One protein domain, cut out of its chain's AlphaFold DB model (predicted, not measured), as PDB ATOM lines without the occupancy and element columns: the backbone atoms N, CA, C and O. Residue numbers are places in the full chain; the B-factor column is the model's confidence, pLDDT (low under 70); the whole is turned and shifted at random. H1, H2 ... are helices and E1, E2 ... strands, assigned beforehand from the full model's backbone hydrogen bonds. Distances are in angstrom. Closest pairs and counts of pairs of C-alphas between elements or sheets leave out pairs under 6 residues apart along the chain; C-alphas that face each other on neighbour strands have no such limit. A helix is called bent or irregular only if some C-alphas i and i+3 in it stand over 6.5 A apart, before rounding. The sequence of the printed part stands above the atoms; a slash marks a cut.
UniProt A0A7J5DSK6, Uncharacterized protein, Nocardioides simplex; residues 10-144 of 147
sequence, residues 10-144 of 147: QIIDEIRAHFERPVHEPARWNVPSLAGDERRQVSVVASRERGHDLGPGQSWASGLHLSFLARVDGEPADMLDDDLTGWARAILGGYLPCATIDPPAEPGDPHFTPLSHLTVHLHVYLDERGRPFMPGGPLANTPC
ATOM      1  N   GLN A  10      55.103 112.247  41.285       91.44
ATOM      2  CA  GLN A  10      55.136 112.217  39.822       91.44
ATOM      3  C   GLN A  10      54.292 111.069  39.248       91.44
ATOM      4  O   GLN A  10      53.504 111.285  38.335       91.44
ATOM      5  N   ILE A  11      54.426 109.855  39.791       91.81
ATOM      6  CA  ILE A  11      53.672 108.695  39.287       91.81
ATOM      7  C   ILE A  11      52.180 108.857  39.588       91.81
ATOM      8  O   ILE A  11      51.339 108.530  38.754       91.81
ATOM      9  N   ILE A  12      51.840 109.392  40.765       93.25
ATOM     10  CA  ILE A  12      50.451 109.706  41.116       93.25
ATOM     11  C   ILE A  12      49.857 110.691  40.104       93.25
ATOM     12  O   ILE A  12      48.745 110.473  39.623       93.25
ATOM     13  N   ASP A  13      50.592 111.749  39.769       92.69
ATOM     14  CA  ASP A  13      50.146 112.768  38.822       92.69
ATOM     15  C   ASP A  13      50.003 112.196  37.405       92.69
ATOM     16  O   ASP A  13      49.021 112.489  36.728       92.69
ATOM     17  N   GLU A  14      50.908 111.311  36.975       92.69
ATOM     18  CA  GLU A  14      50.801 110.598  35.694       92.69
ATOM     19  C   GLU A  14      49.546 109.715  35.619       92.69
ATOM     20  O   GLU A  14      48.821 109.755  34.620       92.69
ATOM     21  N   ILE A  15      49.254 108.949  36.676       92.62
ATOM     22  CA  ILE A  15      48.055 108.101  36.746       92.62
ATOM     23  C   ILE A  15      46.789 108.967  36.754       92.62
ATOM     24  O   ILE A  15      45.833 108.683  36.037       92.62
ATOM     25  N   ARG A  16      46.770 110.059  37.525       91.81
ATOM     26  CA  ARG A  16      45.622 110.981  37.562       91.81
ATOM     27  C   ARG A  16      45.393 111.660  36.217       91.81
ATOM     28  O   ARG A  16      44.263 111.686  35.739       91.81
ATOM     29  N   ALA A  17      46.459 112.127  35.571       90.62
ATOM     30  CA  ALA A  17      46.394 112.709  34.237       90.62
ATOM     31  C   ALA A  17      45.890 111.701  33.190       90.62
ATOM     32  O   ALA A  17      45.275 112.100  32.203       90.62
ATOM     33  N   HIS A  18      46.105 110.394  33.391       90.25
ATOM     34  CA  HIS A  18      45.526 109.367  32.526       90.25
ATOM     35  C   HIS A  18      43.987 109.373  32.572       90.25
ATOM     36  O   HIS A  18      43.350 109.250  31.528       90.25
ATOM     37  N   PHE A  19      43.378 109.609  33.740       87.50
ATOM     38  CA  PHE A  19      41.918 109.704  33.874       87.50
ATOM     39  C   PHE A  19      41.307 110.947  33.225       87.50
ATOM     40  O   PHE A  19      40.128 110.945  32.866       87.50
ATOM     41  N   GLU A  20      42.072 112.020  33.061       83.12
ATOM     42  CA  GLU A  20      41.569 113.252  32.444       83.12
ATOM     43  C   GLU A  20      41.351 113.099  30.936       83.12
ATOM     44  O   GLU A  20      40.561 113.833  30.338       83.12
ATOM     45  N   ARG A  21      42.005 112.114  30.317       78.44
ATOM     46  CA  ARG A  21      41.912 111.885  28.882       78.44
ATOM     47  C   ARG A  21      40.626 111.112  28.523       78.44
ATOM     48  O   ARG A  21      40.223 110.204  29.253       78.44
ATOM     49  N   PRO A  22      39.948 111.450  27.411       66.19
ATOM     50  CA  PRO A  22      38.736 110.753  26.982       66.19
ATOM     51  C   PRO A  22      39.058 109.315  26.551       66.19
ATOM     52  O   PRO A  22      39.940 109.135  25.728       66.19
ATOM     53  N   VAL A  23      38.339 108.329  27.110       62.47
ATOM     54  CA  VAL A  23      38.375 106.871  26.826       62.47
ATOM     55  C   VAL A  23      39.631 106.408  26.072       62.47
ATOM     56  O   VAL A  23      39.662 106.390  24.842       62.47
ATOM     57  N   HIS A  24      40.659 106.022  26.825       64.25
ATOM     58  CA  HIS A  24      41.910 105.487  26.291       64.25
ATOM     59  C   HIS A  24      42.087 104.009  26.627       64.25
ATOM     60  O   HIS A  24      41.445 103.477  27.535       64.25
ATOM     61  N   GLU A  25      42.999 103.366  25.895       77.81
ATOM     62  CA  GLU A  25      43.536 102.060  26.263       77.81
ATOM     63  C   GLU A  25      44.099 102.096  27.695       77.81
ATOM     64  O   GLU A  25      44.711 103.103  28.075       77.81
ATOM     65  N   PRO A  26      43.916 101.020  28.483       88.75
ATOM     66  CA  PRO A  26      44.459 100.935  29.830       88.75
ATOM     67  C   PRO A  26      45.969 101.182  29.847       88.75
ATOM     68  O   PRO A  26      46.712 100.614  29.046       88.75
ATOM     69  N   ALA A  27      46.434 101.987  30.796       92.69
ATOM     70  CA  ALA A  27      47.856 102.193  31.041       92.69
ATOM     71  C   ALA A  27      48.293 101.458  32.308       92.69
ATOM     72  O   ALA A  27      47.518 101.307  33.252       92.69
ATOM     73  N   ARG A  28      49.544 100.988  32.322       94.50
ATOM     74  CA  ARG A  28      50.119 100.225  33.432       94.50
ATOM     75  C   ARG A  28      51.384 100.884  33.957       94.50
ATOM     76  O   ARG A  28      52.276 101.229  33.187       94.50
ATOM     77  N   TRP A  29      51.496 100.916  35.277       95.25
ATOM     78  CA  TRP A  29      52.683 101.318  36.017       95.25
ATOM     79  C   TRP A  29      53.088 100.200  36.972       95.25
ATOM     80  O   TRP A  29      52.236  99.514  37.533       95.25
ATOM     81  N   ASN A  30      54.390 100.020  37.173       94.69
ATOM     82  CA  ASN A  30      54.910  99.185  38.251       94.69
ATOM     83  C   ASN A  30      55.564 100.117  39.267       94.69
ATOM     84  O   ASN A  30      56.459 100.888  38.919       94.69
ATOM     85  N   VAL A  31      55.090 100.064  40.503       93.38
ATOM     86  CA  VAL A  31      55.489 100.968  41.580       93.38
ATOM     87  C   VAL A  31      56.010 100.168  42.773       93.38
ATOM     88  O   VAL A  31      55.632  99.007  42.945       93.38
ATOM     89  N   PRO A  32      56.902 100.735  43.597       92.44
ATOM     90  CA  PRO A  32      57.363 100.052  44.798       92.44
ATOM     91  C   PRO A  32      56.218  99.847  45.796       92.44
ATOM     92  O   PRO A  32      55.288 100.656  45.876       92.44
ATOM     93  N   SER A  33      56.317  98.781  46.589       92.38
ATOM     94  CA  SER A  33      55.438  98.577  47.739       92.38
ATOM     95  C   SER A  33      55.606  99.687  48.783       92.38
ATOM     96  O   SER A  33      56.708 100.200  49.015       92.38
ATOM     97  N   LEU A  34      54.500 100.043  49.435       90.62
ATOM     98  CA  LEU A  34      54.462 100.968  50.566       90.62
ATOM     99  C   LEU A  34      54.676 100.252  51.906       90.62
ATOM    100  O   LEU A  34      55.077 100.902  52.872       90.62
ATOM    101  N   ALA A  35      54.509  98.924  51.934       85.94
ATOM    102  CA  ALA A  35      54.709  98.064  53.105       85.94
ATOM    103  C   ALA A  35      56.188  97.921  53.535       85.94
ATOM    104  O   ALA A  35      56.488  97.318  54.563       85.94
ATOM    105  N   GLY A  36      57.129  98.484  52.766       80.25
ATOM    106  CA  GLY A  36      58.549  98.550  53.126       80.25
ATOM    107  C   GLY A  36      59.389  97.331  52.730       80.25
ATOM    108  O   GLY A  36      60.581  97.321  53.027       80.25
ATOM    109  N   ASP A  37      58.810  96.349  52.036       88.56
ATOM    110  CA  ASP A  37      59.546  95.238  51.422       88.56
ATOM    111  C   ASP A  37      60.062  95.636  50.027       88.56
ATOM    112  O   ASP A  37      59.289  95.943  49.121       88.56
ATOM    113  N   GLU A  38      61.383  95.632  49.844       88.75
ATOM    114  CA  GLU A  38      62.043  96.047  48.598       88.75
ATOM    115  C   GLU A  38      61.903  95.031  47.464       88.75
ATOM    116  O   GLU A  38      62.007  95.398  46.293       88.75
ATOM    117  N   ARG A  39      61.630  93.767  47.798       94.12
ATOM    118  CA  ARG A  39      61.334  92.712  46.820       94.12
ATOM    119  C   ARG A  39      59.935  92.854  46.241       94.12
ATOM    120  O   ARG A  39      59.602  92.200  45.249       94.12
ATOM    121  N   ARG A  40      59.106  93.685  46.875       95.31
ATOM    122  CA  ARG A  40      57.687  93.805  46.590       95.31
ATOM    123  C   ARG A  40      57.377  95.016  45.718       95.31
ATOM    124  O   ARG A  40      57.784  96.147  45.986       95.31
ATOM    125  N   GLN A  41      56.591  94.774  44.678       95.69
ATOM    126  CA  GLN A  41      56.112  95.781  43.739       95.69
ATOM    127  C   GLN A  41      54.603  95.664  43.567       95.69
ATOM    128  O   GLN A  41      54.025  94.590  43.720       95.69
ATOM    129  N   VAL A  42      53.968  96.768  43.198       95.44
ATOM    130  CA  VAL A  42      52.549  96.827  42.858       95.44
ATOM    131  C   VAL A  42      52.436  97.214  41.391       95.44
ATOM    132  O   VAL A  42      52.981  98.221  40.949       95.44
ATOM    133  N   SER A  43      51.751  96.391  40.606       95.88
ATOM    134  CA  SER A  43      51.282  96.769  39.278       95.88
ATOM    135  C   SER A  43      49.974  97.530  39.443       95.88
ATOM    136  O   SER A  43      49.024  96.972  39.984       95.88
ATOM    137  N   VAL A  44      49.937  98.773  38.980       95.69
ATOM    138  CA  VAL A  44      48.729  99.598  38.913       95.69
ATOM    139  C   VAL A  44      48.322  99.692  37.454       95.69
ATOM    140  O   VAL A  44      49.128 100.110  36.622       95.69
ATOM    141  N   VAL A  45      47.094  99.309  37.132       94.31
ATOM    142  CA  VAL A  45      46.491  99.584  35.825       94.31
ATOM    143  C   VAL A  45      45.393 100.608  36.028       94.31
ATOM    144  O   VAL A  45      44.604 100.477  36.956       94.31
ATOM    145  N   ALA A  46      45.352 101.623  35.175       94.00
ATOM    146  CA  ALA A  46      44.291 102.616  35.174       94.00
ATOM    147  C   ALA A  46      43.629 102.665  33.803       94.00
ATOM    148  O   ALA A  46      44.309 102.610  32.777       94.00
ATOM    149  N   SER A  47      42.311 102.804  33.794       91.94
ATOM    150  CA  SER A  47      41.531 103.046  32.586       91.94
ATOM    151  C   SER A  47      40.351 103.961  32.882       91.94
ATOM    152  O   SER A  47      39.852 104.041  34.006       91.94
ATOM    153  N   ARG A  48      39.895 104.665  31.843       90.25
ATOM    154  CA  ARG A  48      38.636 105.403  31.877       90.25
ATOM    155  C   ARG A  48      37.653 104.786  30.903       90.25
ATOM    156  O   ARG A  48      37.884 104.768  29.696       90.25
ATOM    157  N   GLU A  49      36.548 104.316  31.441       86.44
ATOM    158  CA  GLU A  49      35.530 103.583  30.707       86.44
ATOM    159  C   GLU A  49      34.396 104.520  30.295       86.44
ATOM    160  O   GLU A  49      34.099 105.516  30.971       86.44
ATOM    161  N   ARG A  50      33.770 104.219  29.154       85.00
ATOM    162  CA  ARG A  50      32.566 104.922  28.715       85.00
ATOM    163  C   ARG A  50      31.366 104.392  29.488       85.00
ATOM    164  O   ARG A  50      31.205 103.189  29.632       85.00
ATOM    165  N   GLY A  51      30.509 105.323  29.885       79.25
ATOM    166  CA  GLY A  51      29.204 105.071  30.461       79.25
ATOM    167  C   GLY A  51      28.331 104.088  29.707       79.25
ATOM    168  O   GLY A  51      28.271 104.112  28.476       79.25
ATOM    169  N   HIS A  52      27.603 103.284  30.471       73.12
ATOM    170  CA  HIS A  52      26.530 102.440  29.974       73.12
ATOM    171  C   HIS A  52      25.197 102.915  30.555       73.12
ATOM    172  O   HIS A  52      25.108 103.257  31.737       73.12
ATOM    173  N   ASP A  53      24.156 102.927  29.720       75.81
ATOM    174  CA  ASP A  53      22.794 103.102  30.209       75.81
ATOM    175  C   ASP A  53      22.291 101.768  30.769       75.81
ATOM    176  O   ASP A  53      22.165 100.781  30.043       75.81
ATOM    177  N   LEU A  54      22.048 101.746  32.076       66.50
ATOM    178  CA  LEU A  54      21.592 100.570  32.820       66.50
ATOM    179  C   LEU A  54      20.133 100.714  33.268       66.50
ATOM    180  O   LEU A  54      19.619  99.879  34.009       66.50
ATOM    181  N   GLY A  55      19.458 101.769  32.804       68.69
ATOM    182  CA  GLY A  55      18.093 102.108  33.167       68.69
ATOM    183  C   GLY A  55      17.993 103.309  34.117       68.69
ATOM    184  O   GLY A  55      19.000 103.897  34.528       68.69
ATOM    185  N   PRO A  56      16.757 103.704  34.476       64.50
ATOM    186  CA  PRO A  56      16.491 104.943  35.202       64.50
ATOM    187  C   PRO A  56      17.267 105.041  36.522       64.50
ATOM    188  O   PRO A  56      17.096 104.219  37.421       64.50
ATOM    189  N   GLY A  57      18.106 106.073  36.650       65.00
ATOM    190  CA  GLY A  57      18.887 106.337  37.865       65.00
ATOM    191  C   GLY A  57      20.110 105.434  38.065       65.00
ATOM    192  O   GLY A  57      20.733 105.505  39.121       65.00
ATOM    193  N   GLN A  58      20.458 104.603  37.078       65.88
ATOM    194  CA  GLN A  58      21.640 103.726  37.098       65.88
ATOM    195  C   GLN A  58      22.623 104.028  35.959       65.88
ATOM    196  O   GLN A  58      23.675 103.399  35.858       65.88
ATOM    197  N   SER A  59      22.300 105.002  35.108       72.69
ATOM    198  CA  SER A  59      23.173 105.465  34.037       72.69
ATOM    199  C   SER A  59      24.353 106.254  34.615       72.69
ATOM    200  O   SER A  59      24.188 107.163  35.430       72.69
ATOM    201  N   TRP A  60      25.551 105.926  34.156       80.50
ATOM    202  CA  TRP A  60      26.771 106.690  34.399       80.50
ATOM    203  C   TRP A  60      27.326 107.153  33.058       80.50
ATOM    204  O   TRP A  60      27.087 106.518  32.034       80.50
ATOM    205  N   ALA A  61      28.054 108.267  33.048       82.44
ATOM    206  CA  ALA A  61      28.634 108.816  31.824       82.44
ATOM    207  C   ALA A  61      30.067 108.328  31.596       82.44
ATOM    208  O   ALA A  61      30.484 108.114  30.454       82.44
ATOM    209  N   SER A  62      30.836 108.154  32.674       86.88
ATOM    210  CA  SER A  62      32.181 107.569  32.618       86.88
ATOM    211  C   SER A  62      32.606 106.970  33.958       86.88
ATOM    212  O   SER A  62      32.035 107.308  34.991       86.88
ATOM    213  N   GLY A  63      33.569 106.058  33.926       89.06
ATOM    214  CA  GLY A  63      34.003 105.278  35.078       89.06
ATOM    215  C   GLY A  63      35.516 105.306  35.150       89.06
ATOM    216  O   GLY A  63      36.180 105.136  34.128       89.06
ATOM    217  N   LEU A  64      36.063 105.580  36.328       91.88
ATOM    218  CA  LEU A  64      37.490 105.439  36.586       91.88
ATOM    219  C   LEU A  64      37.708 104.041  37.137       91.88
ATOM    220  O   LEU A  64      37.118 103.703  38.159       91.88
ATOM    221  N   HIS A  65      38.540 103.254  36.476       91.62
ATOM    222  CA  HIS A  65      38.881 101.908  36.906       91.62
ATOM    223  C   HIS A  65      40.368 101.863  37.256       91.62
ATOM    224  O   HIS A  65      41.219 102.337  36.498       91.62
ATOM    225  N   LEU A  66      40.665 101.324  38.437       93.56
ATOM    226  CA  LEU A  66      42.004 100.971  38.885       93.56
ATOM    227  C   LEU A  66      42.066  99.484  39.186       93.56
ATOM    228  O   LEU A  66      41.212  98.983  39.908       93.56
ATOM    229  N   SER A  67      43.115  98.807  38.736       93.25
ATOM    230  CA  SER A  67      43.430  97.468  39.216       93.25
ATOM    231  C   SER A  67      44.821  97.409  39.829       93.25
ATOM    232  O   SER A  67      45.765  98.054  39.360       93.25
ATOM    233  N   PHE A  68      44.935  96.647  40.910       94.44
ATOM    234  CA  PHE A  68      46.158  96.472  41.675       94.44
ATOM    235  C   PHE A  68      46.522  94.995  41.723       94.44
ATOM    236  O   PHE A  68      45.719  94.169  42.149       94.44
ATOM    237  N   LEU A  69      47.759  94.675  41.355       95.12
ATOM    238  CA  LEU A  69      48.333  93.341  41.515       95.12
ATOM    239  C   LEU A  69      49.695  93.451  42.193       95.12
ATOM    240  O   LEU A  69      50.605  94.091  41.659       95.12
ATOM    241  N   ALA A  70      49.853  92.808  43.343       95.12
ATOM    242  CA  ALA A  70      51.133  92.766  44.028       95.12
ATOM    243  C   ALA A  70      52.026  91.657  43.468       95.12
ATOM    244  O   ALA A  70      51.554  90.626  42.984       95.12
ATOM    245  N   ARG A  71      53.337  91.886  43.532       95.75
ATOM    246  CA  ARG A  71      54.362  90.918  43.157       95.75
ATOM    247  C   ARG A  71      55.507  90.918  44.156       95.75
ATOM    248  O   ARG A  71      55.896  91.992  44.602       95.75
ATOM    249  N   VAL A  72      56.074  89.753  44.445       95.75
ATOM    250  CA  VAL A  72      57.313  89.586  45.223       95.75
ATOM    251  C   VAL A  72      58.310  88.837  44.350       95.75
ATOM    252  O   VAL A  72      57.999  87.762  43.851       95.75
ATOM    253  N   ASP A  73      59.478  89.432  44.102       95.06
ATOM    254  CA  ASP A  73      60.476  88.923  43.141       95.06
ATOM    255  C   ASP A  73      59.905  88.620  41.743       95.06
ATOM    256  O   ASP A  73      60.341  87.708  41.047       95.06
ATOM    257  N   GLY A  74      58.905  89.398  41.320       91.75
ATOM    258  CA  GLY A  74      58.236  89.233  40.028       91.75
ATOM    259  C   GLY A  74      57.050  88.266  40.037       91.75
ATOM    260  O   GLY A  74      56.220  88.346  39.126       91.75
ATOM    261  N   GLU A  75      56.887  87.451  41.077       93.88
ATOM    262  CA  GLU A  75      55.781  86.497  41.196       93.88
ATOM    263  C   GLU A  75      54.530  87.141  41.803       93.88
ATOM    264  O   GLU A  75      54.670  87.919  42.748       93.88
ATOM    265  N   PRO A  76      53.313  86.856  41.294       93.19
ATOM    266  CA  PRO A  76      52.063  87.334  41.883       93.19
ATOM    267  C   PRO A  76      51.947  86.983  43.368       93.19
ATOM    268  O   PRO A  76      52.253  85.865  43.776       93.19
ATOM    269  N   ALA A  77      51.478  87.934  44.166       92.94
ATOM    270  CA  ALA A  77      51.300  87.771  45.601       92.94
ATOM    271  C   ALA A  77      50.017  88.465  46.065       92.94
ATOM    272  O   ALA A  77      49.504  89.354  45.382       92.94
ATOM    273  N   ASP A  78      49.543  88.098  47.255       91.12
ATOM    274  CA  ASP A  78      48.404  88.760  47.886       91.12
ATOM    275  C   ASP A  78      48.679  90.248  48.083       91.12
ATOM    276  O   ASP A  78      49.794  90.650  48.445       91.12
ATOM    277  N   MET A  79      47.657  91.071  47.858       90.94
ATOM    278  CA  MET A  79      47.708  92.503  48.122       90.94
ATOM    279  C   MET A  79      47.752  92.758  49.634       90.94
ATOM    280  O   MET A  79      46.988  92.165  50.386       90.94
ATOM    281  N   LEU A  80      48.636  93.653  50.075       91.25
ATOM    282  CA  LEU A  80      48.681  94.097  51.467       91.25
ATOM    283  C   LEU A  80      47.824  95.352  51.627       91.25
ATOM    284  O   LEU A  80      47.803  96.200  50.733       91.25
ATOM    285  N   ASP A  81      47.188  95.506  52.787       88.69
ATOM    286  CA  ASP A  81      46.322  96.653  53.081       88.69
ATOM    287  C   ASP A  81      47.059  97.993  52.962       88.69
ATOM    288  O   ASP A  81      46.493  98.958  52.447       88.69
ATOM    289  N   ASP A  82      48.330  98.042  53.374       88.81
ATOM    290  CA  ASP A  82      49.181  99.232  53.256       88.81
ATOM    291  C   ASP A  82      49.412  99.631  51.790       88.81
ATOM    292  O   ASP A  82      49.363 100.815  51.448       88.81
ATOM    293  N   ASP A  83      49.633  98.644  50.915       90.81
ATOM    294  CA  ASP A  83      49.797  98.871  49.479       90.81
ATOM    295  C   ASP A  83      48.483  99.355  48.869       90.81
ATOM    296  O   ASP A  83      48.454 100.398  48.214       90.81
ATOM    297  N   LEU A  84      47.392  98.622  49.109       90.38
ATOM    298  CA  LEU A  84      46.084  98.934  48.546       90.38
ATOM    299  C   LEU A  84      45.598 100.304  49.016       90.38
ATOM    300  O   LEU A  84      45.319 101.179  48.200       90.38
ATOM    301  N   THR A  85      45.525 100.517  50.329       88.00
ATOM    302  CA  THR A  85      44.977 101.744  50.915       88.00
ATOM    303  C   THR A  85      45.877 102.937  50.628       88.00
ATOM    304  O   THR A  85      45.380 104.018  50.303       88.00
ATOM    305  N   GLY A  86      47.199 102.760  50.715       90.75
ATOM    306  CA  GLY A  86      48.157 103.825  50.452       90.75
ATOM    307  C   GLY A  86      48.111 104.292  48.998       90.75
ATOM    308  O   GLY A  86      47.948 105.489  48.750       90.75
ATOM    309  N   TRP A  87      48.165 103.366  48.034       93.56
ATOM    310  CA  TRP A  87      48.085 103.716  46.615       93.56
ATOM    311  C   TRP A  87      46.692 104.190  46.200       93.56
ATOM    312  O   TRP A  87      46.592 105.205  45.512       93.56
ATOM    313  N   ALA A  88      45.613 103.545  46.650       92.62
ATOM    314  CA  ALA A  88      44.253 103.975  46.324       92.62
ATOM    315  C   ALA A  88      43.963 105.388  46.853       92.62
ATOM    316  O   ALA A  88      43.451 106.228  46.113       92.62
ATOM    317  N   ARG A  89      44.358 105.701  48.097       92.19
ATOM    318  CA  ARG A  89      44.231 107.053  48.669       92.19
ATOM    319  C   ARG A  89      45.074 108.068  47.913       92.19
ATOM    320  O   ARG A  89      44.593 109.164  47.629       92.19
ATOM    321  N   ALA A  90      46.309 107.709  47.578       92.81
ATOM    322  CA  ALA A  90      47.196 108.579  46.824       92.81
ATOM    323  C   ALA A  90      46.647 108.881  45.424       92.81
ATOM    324  O   ALA A  90      46.640 110.037  45.021       92.81
ATOM    325  N   ILE A  91      46.126 107.890  44.704       94.75
ATOM    326  CA  ILE A  91      45.651 108.059  43.326       94.75
ATOM    327  C   ILE A  91      44.262 108.706  43.292       94.75
ATOM    328  O   ILE A  91      44.100 109.763  42.685       94.75
ATOM    329  N   LEU A  92      43.271 108.115  43.967       92.12
ATOM    330  CA  LEU A  92      41.873 108.552  43.889       92.12
ATOM    331  C   LEU A  92      41.594 109.805  44.720       92.12
ATOM    332  O   LEU A  92      40.662 110.549  44.414       92.12
ATOM    333  N   GLY A  93      42.388 110.068  45.763       90.75
ATOM    334  CA  GLY A  93      42.219 111.240  46.617       90.75
ATOM    335  C   GLY A  93      40.784 111.366  47.136       90.75
ATOM    336  O   GLY A  93      40.260 110.455  47.776       90.75
ATOM    337  N   GLY A  94      40.133 112.490  46.823       87.94
ATOM    338  CA  GLY A  94      38.749 112.770  47.221       87.94
ATOM    339  C   GLY A  94      37.694 111.835  46.617       87.94
ATOM    340  O   GLY A  94      36.574 111.817  47.116       87.94
ATOM    341  N   TYR A  95      38.033 111.044  45.593       89.38
ATOM    342  CA  TYR A  95      37.127 110.050  45.015       89.38
ATOM    343  C   TYR A  95      37.097 108.726  45.780       89.38
ATOM    344  O   TYR A  95      36.140 107.972  45.618       89.38
ATOM    345  N   LEU A  96      38.097 108.438  46.625       89.31
ATOM    346  CA  LEU A  96      38.189 107.165  47.349       89.31
ATOM    347  C   LEU A  96      36.910 106.805  48.136       89.31
ATOM    348  O   LEU A  96      36.497 105.652  48.053       89.31
ATOM    349  N   PRO A  97      36.229 107.734  48.842       86.38
ATOM    350  CA  PRO A  97      34.990 107.416  49.561       86.38
ATOM    351  C   PRO A  97      33.826 106.974  48.662       86.38
ATOM    352  O   PRO A  97      32.868 106.384  49.153       86.38
ATOM    353  N   CYS A  98      33.888 107.284  47.366       87.81
ATOM    354  CA  CYS A  98      32.904 106.874  46.368       87.81
ATOM    355  C   CYS A  98      33.375 105.672  45.542       87.81
ATOM    356  O   CYS A  98      32.640 105.226  44.664       87.81
ATOM    357  N   ALA A  99      34.593 105.181  45.787       89.25
ATOM    358  CA  ALA A  99      35.121 104.029  45.087       89.25
ATOM    359  C   ALA A  99      34.444 102.751  45.580       89.25
ATOM    360  O   ALA A  99      34.151 102.595  46.769       89.25
ATOM    361  N   THR A 100      34.241 101.812  44.672       87.50
ATOM    362  CA  THR A 100      33.725 100.483  44.972       87.50
ATOM    363  C   THR A 100      34.764  99.430  44.627       87.50
ATOM    364  O   THR A 100      35.448  99.572  43.617       87.50
ATOM    365  N   ILE A 101      34.873  98.395  45.455       86.00
ATOM    366  CA  ILE A 101      35.738  97.237  45.226       86.00
ATOM    367  C   ILE A 101      34.909  96.137  44.566       86.00
ATOM    368  O   ILE A 101      33.857  95.769  45.102       86.00
ATOM    369  N   ASP A 102      35.391  95.601  43.446       81.31
ATOM    370  CA  ASP A 102      34.770  94.421  42.844       81.31
ATOM    371  C   ASP A 102      34.987  93.197  43.738       81.31
ATOM    372  O   ASP A 102      36.062  93.038  44.333       81.31
ATOM    373  N   PRO A 103      33.993  92.301  43.843       73.25
ATOM    374  CA  PRO A 103      34.230  91.010  44.462       73.25
ATOM    375  C   PRO A 103      35.335  90.261  43.694       73.25
ATOM    376  O   PRO A 103      35.458  90.422  42.477       73.25
ATOM    377  N   PRO A 104      36.133  89.419  44.374       73.44
ATOM    378  CA  PRO A 104      37.083  88.549  43.693       73.44
ATOM    379  C   PRO A 104      36.361  87.735  42.618       73.44
ATOM    380  O   PRO A 104      35.318  87.144  42.896       73.44
ATOM    381  N   ALA A 105      36.910  87.693  41.402       75.31
ATOM    382  CA  ALA A 105      36.300  86.899  40.340       75.31
ATOM    383  C   ALA A 105      36.298  85.415  40.736       75.31
ATOM    384  O   ALA A 105      37.314  84.879  41.192       75.31
ATOM    385  N   GLU A 106      35.170  84.741  40.528       77.19
ATOM    386  CA  GLU A 106      35.010  83.325  40.849       77.19
ATOM    387  C   GLU A 106      35.264  82.434  39.621       77.19
ATOM    388  O   GLU A 106      35.054  82.859  38.478       77.19
ATOM    389  N   PRO A 107      35.686  81.168  39.817       73.12
ATOM    390  CA  PRO A 107      35.745  80.195  38.733       73.12
ATOM    391  C   PRO A 107      34.381  80.060  38.041       73.12
ATOM    392  O   PRO A 107      33.410  79.610  38.646       73.12
ATOM    393  N   GLY A 108      34.319  80.426  36.760       72.50
ATOM    394  CA  GLY A 108      33.077  80.456  35.979       72.50
ATOM    395  C   GLY A 108      32.678  81.852  35.495       72.50
ATOM    396  O   GLY A 108      31.827  81.946  34.612       72.50
ATOM    397  N   ASP A 109      33.316  82.915  35.997       75.31
ATOM    398  CA  ASP A 109      33.205  84.251  35.408       75.31
ATOM    399  C   ASP A 109      33.877  84.266  34.012       75.31
ATOM    400  O   ASP A 109      35.014  83.798  33.874       75.31
ATOM    401  N   PRO A 110      33.214  84.775  32.955       71.38
ATOM    402  CA  PRO A 110      33.794  84.873  31.611       71.38
ATOM    403  C   PRO A 110      35.074  85.727  31.531       71.38
ATOM    404  O   PRO A 110      35.832  85.598  30.569       71.38
ATOM    405  N   HIS A 111      35.330  86.575  32.526       68.88
ATOM    406  CA  HIS A 111      36.527  87.400  32.670       68.88
ATOM    407  C   HIS A 111      37.518  86.842  33.704       68.88
ATOM    408  O   HIS A 111      38.549  87.466  33.971       68.88
ATOM    409  N   PHE A 112      37.245  85.662  34.275       74.81
ATOM    410  CA  PHE A 112      38.154  85.005  35.203       74.81
ATOM    411  C   PHE A 112      39.489  84.679  34.526       74.81
ATOM    412  O   PHE A 112      39.568  83.976  33.517       74.81
ATOM    413  N   THR A 113      40.569  85.139  35.143       77.69
ATOM    414  CA  THR A 113      41.938  84.738  34.835       77.69
ATOM    415  C   THR A 113      42.561  84.113  36.081       77.69
ATOM    416  O   THR A 113      42.132  84.410  37.199       77.69
ATOM    417  N   PRO A 114      43.637  83.318  35.944       77.81
ATOM    418  CA  PRO A 114      44.372  82.812  37.098       77.81
ATOM    419  C   PRO A 114      44.880  83.903  38.049       77.81
ATOM    420  O   PRO A 114      45.212  83.586  39.177       77.81
ATOM    421  N   LEU A 115      44.942  85.173  37.628       82.56
ATOM    422  CA  LEU A 115      45.362  86.295  38.472       82.56
ATOM    423  C   LEU A 115      44.187  87.079  39.063       82.56
ATOM    424  O   LEU A 115      44.410  87.957  39.895       82.56
ATOM    425  N   SER A 116      42.947  86.782  38.667       80.12
ATOM    426  CA  SER A 116      41.778  87.564  39.081       80.12
ATOM    427  C   SER A 116      41.487  87.455  40.579       80.12
ATOM    428  O   SER A 116      40.965  88.396  41.156       80.12
ATOM    429  N   HIS A 117      41.890  86.362  41.235       80.81
ATOM    430  CA  HIS A 117      41.771  86.226  42.693       80.81
ATOM    431  C   HIS A 117      42.836  87.015  43.478       80.81
ATOM    432  O   HIS A 117      42.667  87.234  44.672       80.81
ATOM    433  N   LEU A 118      43.921  87.446  42.820       87.38
ATOM    434  CA  LEU A 118      45.006  88.252  43.407       87.38
ATOM    435  C   LEU A 118      44.936  89.728  43.000       87.38
ATOM    436  O   LEU A 118      45.715  90.548  43.488       87.38
ATOM    437  N   THR A 119      44.048  90.059  42.063       90.50
ATOM    438  CA  THR A 119      43.907  91.410  41.529       90.50
ATOM    439  C   THR A 119      42.748  92.101  42.225       90.50
ATOM    440  O   THR A 119      41.634  91.589  42.249       90.50
ATOM    441  N   VAL A 120      43.006  93.281  42.783       91.31
ATOM    442  CA  VAL A 120      41.970  94.116  43.397       91.31
ATOM    443  C   VAL A 120      41.547  95.175  42.394       91.31
ATOM    444  O   VAL A 120      42.396  95.931  41.924       91.31
ATOM    445  N   HIS A 121      40.254  95.253  42.093       90.38
ATOM    446  CA  HIS A 121      39.681  96.230  41.170       90.38
ATOM    447  C   HIS A 121      38.875  97.280  41.939       90.38
ATOM    448  O   HIS A 121      38.067  96.939  42.804       90.38
ATOM    449  N   LEU A 122      39.117  98.557  41.643       91.56
ATOM    450  CA  LEU A 122      38.392  99.708  42.171       91.56
ATOM    451  C   LEU A 122      37.719 100.471  41.037       91.56
ATOM    452  O   LEU A 122      38.373 100.817  40.053       91.56
ATOM    453  N   HIS A 123      36.460 100.839  41.244       90.81
ATOM    454  CA  HIS A 123      35.687 101.654  40.314       90.81
ATOM    455  C   HIS A 123      35.180 102.935  40.976       90.81
ATOM    456  O   HIS A 123      34.711 102.913  42.109       90.81
ATOM    457  N   VAL A 124      35.237 104.058  40.258       91.56
ATOM    458  CA  VAL A 124      34.537 105.305  40.603       91.56
ATOM    459  C   VAL A 124      33.628 105.669  39.442       91.56
ATOM    460  O   VAL A 124      34.106 105.970  38.347       91.56
ATOM    461  N   TYR A 125      32.321 105.681  39.679       89.06
ATOM    462  CA  TYR A 125      31.335 106.014  38.655       89.06
ATOM    463  C   TYR A 125      31.025 107.505  38.671       89.06
ATOM    464  O   TYR A 125      30.804 108.093  39.731       89.06
ATOM    465  N   LEU A 126      31.013 108.117  37.489       88.62
ATOM    466  CA  LEU A 126      30.801 109.547  37.303       88.62
ATOM    467  C   LEU A 126      29.516 109.799  36.506       88.62
ATOM    468  O   LEU A 126      29.282 109.174  35.466       88.62
ATOM    469  N   ASP A 127      28.702 110.743  36.974       86.75
ATOM    470  CA  ASP A 127      27.531 111.233  36.241       86.75
ATOM    471  C   ASP A 127      27.932 112.087  35.016       86.75
ATOM    472  O   ASP A 127      29.112 112.339  34.762       86.75
ATOM    473  N   GLU A 128      26.953 112.571  34.248       84.50
ATOM    474  CA  GLU A 128      27.188 113.431  33.072       84.50
ATOM    475  C   GLU A 128      27.916 114.746  33.392       84.50
ATOM    476  O   GLU A 128      28.496 115.374  32.508       84.50
ATOM    477  N   ARG A 129      27.903 115.170  34.660       86.56
ATOM    478  CA  ARG A 129      28.605 116.361  35.153       86.56
ATOM    479  C   ARG A 129      29.986 116.021  35.716       86.56
ATOM    480  O   ARG A 129      30.637 116.903  36.270       86.56
ATOM    481  N   GLY A 130      30.425 114.766  35.605       85.75
ATOM    482  CA  GLY A 130      31.690 114.284  36.149       85.75
ATOM    483  C   GLY A 130      31.690 114.131  37.672       85.75
ATOM    484  O   GLY A 130      32.762 114.063  38.267       85.75
ATOM    485  N   ARG A 131      30.521 114.118  38.325       88.69
ATOM    486  CA  ARG A 131      30.425 113.987  39.785       88.69
ATOM    487  C   ARG A 131      30.399 112.515  40.180       88.69
ATOM    488  O   ARG A 131      29.673 111.749  39.542       88.69
ATOM    489  N   PRO A 132      31.130 112.122  41.236       89.19
ATOM    490  CA  PRO A 132      31.135 110.748  41.688       89.19
ATOM    491  C   PRO A 132      29.788 110.397  42.314       89.19
ATOM    492  O   PRO A 132      29.199 111.197  43.047       89.19
ATOM    493  N   PHE A 133      29.313 109.191  42.042       84.88
ATOM    494  CA  PHE A 133      28.145 108.630  42.700       84.88
ATOM    495  C   PHE A 133      28.331 107.129  42.905       84.88
ATOM    496  O   PHE A 133      29.135 106.487  42.234       84.88
ATOM    497  N   MET A 134      27.579 106.575  43.850       79.56
ATOM    498  CA  MET A 134      27.520 105.133  44.047       79.56
ATOM    499  C   MET A 134      26.348 104.578  43.235       79.56
ATOM    500  O   MET A 134      25.207 104.960  43.515       79.56
ATOM    501  N   PRO A 135      26.588 103.722  42.231       71.19
ATOM    502  CA  PRO A 135      25.498 103.106  41.497       71.19
ATOM    503  C   PRO A 135      24.755 102.111  42.394       71.19
ATOM    504  O   PRO A 135      25.329 101.470  43.274       71.19
ATOM    505  N   GLY A 136      23.446 101.999  42.180       70.25
ATOM    506  CA  GLY A 136      22.635 100.941  42.778       70.25
ATOM    507  C   GLY A 136      22.605  99.677  41.912       70.25
ATOM    508  O   GLY A 136      23.145  99.645  40.808       70.25
ATOM    509  N   GLY A 137      21.897  98.649  42.383       67.06
ATOM    510  CA  GLY A 137      21.589  97.465  41.573       67.06
ATOM    511  C   GLY A 137      22.797  96.544  41.340       67.06
ATOM    512  O   GLY A 137      23.597  96.371  42.252       67.06
ATOM    513  N   PRO A 138      22.940  95.924  40.154       62.84
ATOM    514  CA  PRO A 138      24.022  94.974  39.855       62.84
ATOM    515  C   PRO A 138      25.441  95.555  39.922       62.84
ATOM    516  O   PRO A 138      26.394  94.796  40.021       62.84
ATOM    517  N   LEU A 139      25.575  96.885  39.867       61.69
ATOM    518  CA  LEU A 139      26.842  97.596  40.066       61.69
ATOM    519  C   LEU A 139      27.058  98.051  41.516       61.69
ATOM    520  O   LEU A 139      28.045  98.731  41.798       61.69
ATOM    521  N   ALA A 140      26.133  97.739  42.434       62.16
ATOM    522  CA  ALA A 140      26.277  98.038  43.854       62.16
ATOM    523  C   ALA A 140      27.362  97.138  44.457       62.16
ATOM    524  O   ALA A 140      27.096  96.147  45.134       62.16
ATOM    525  N   ASN A 141      28.602  97.494  44.169       66.44
ATOM    526  CA  ASN A 141      29.786  96.844  44.679       66.44
ATOM    527  C   ASN A 141      30.065  97.303  46.113       66.44
ATOM    528  O   ASN A 141      29.555  98.326  46.589       66.44
ATOM    529  N   THR A 142      30.883  96.528  46.823       65.25
ATOM    530  CA  THR A 142      31.244  96.831  48.209       65.25
ATOM    531  C   THR A 142      31.926  98.201  48.240       65.25
ATOM    532  O   THR A 142      32.908  98.390  47.516       65.25
ATOM    533  N   PRO A 143      31.451  99.178  49.041       65.38
ATOM    534  CA  PRO A 143      32.155 100.442  49.191       65.38
ATOM    535  C   PRO A 143      33.599 100.152  49.579       65.38
ATOM    536  O   PRO A 143      33.835  99.321  50.462       65.38
ATOM    537  N   CYS A 144      34.550 100.847  48.958       63.97
ATOM    538  CA  CYS A 144      35.939 100.821  49.376       63.97
ATOM    539  C   CYS A 144      36.017 101.457  50.766       63.97
ATOM    540  O   CYS A 144      36.268 102.652  50.920       63.97
TER     541      CYS A 144
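This is residues 10 to 144 of the 147 residues of an uncharacterized protein of Nocardioides simplex (UniProt A0A7J5DSK6). One strongly twisted antiparallel sheet of five strands has two helices, H1 and H2, side by side over part of one face, while no named helix is on the other face. The long strands E2 and E3 make the middle of the sheet, with E1 along E2 on one side and E5 and the short E4 along E3 on the other. The printed part has 135 residues, in the order H1 E1 E2 E3 E4 H2 E5, and its class is mixed, helices and strands. It is compact, with a radius of gyration of the C-alphas of 15.0 A and spans of 47 by 38 by 25 A.

H1, residues 10 to 20, is on the sheet at a height over the sheet of 9.3 A. E1, residues 27 to 32, and E2, residues 40 to 50, form an antiparallel hairpin, with N 29 and O 44 2.8 A apart. H1 is over E2, and only just over E1, with 3 C-alphas falling on it; on the local plane it runs along E2 at 2 degrees. E3, residues 62 to 72, forms a hairpin with E2, with N 43 and O 69 2.8 A apart. E1, E2, E3 and E4, residues 75 to 77, form a meander, each strand the antiparallel neighbour of the one before. In the hairpin of E3 and E4, N 77 and O 70 are 2.9 A apart. H2, residues 81 to 98, is irregular, with C-alphas 91 and 94 9.2 A apart and a kink of 112 degrees near residue 92. It is on the same face as H1, over E2 and E3, at a height over the sheet of 8.8 A. H2 touches H1 with residues 90 to 92 alone; the closest C-alphas, of Ile 12 and Ile 91, are 5.5 A apart. E5, residues 119 to 126, is antiparallel to E3, with N 66 and O 122 2.8 A apart. In H1 every O i to N i+4 pair is within hydrogen-bond range; in H2, 9 of 14 are.

H1 begins at C-alpha 10, (55.136, 112.217, 39.822), and is 15.5 A long. E1 measures 16.9 A, E2 32.8 A, E3 33.4 A and H2 18.2 A. E5 is 22.8 A long and ends at C-alpha 126, (30.801, 109.547, 37.303).

The two farthest C-alphas, of Glu 38 and Pro 56, are 48.3 A apart. The printed part has no cut. The links from E2 to E3 and from H2 to E5 are long. Residues 125 to 126 of E5 pair antiparallel with residues 132 to 133. The mean pLDDT of the printed part is 84.9; residues 22 to 24, 54 to 58, 111 and 137 to 144 are under 70.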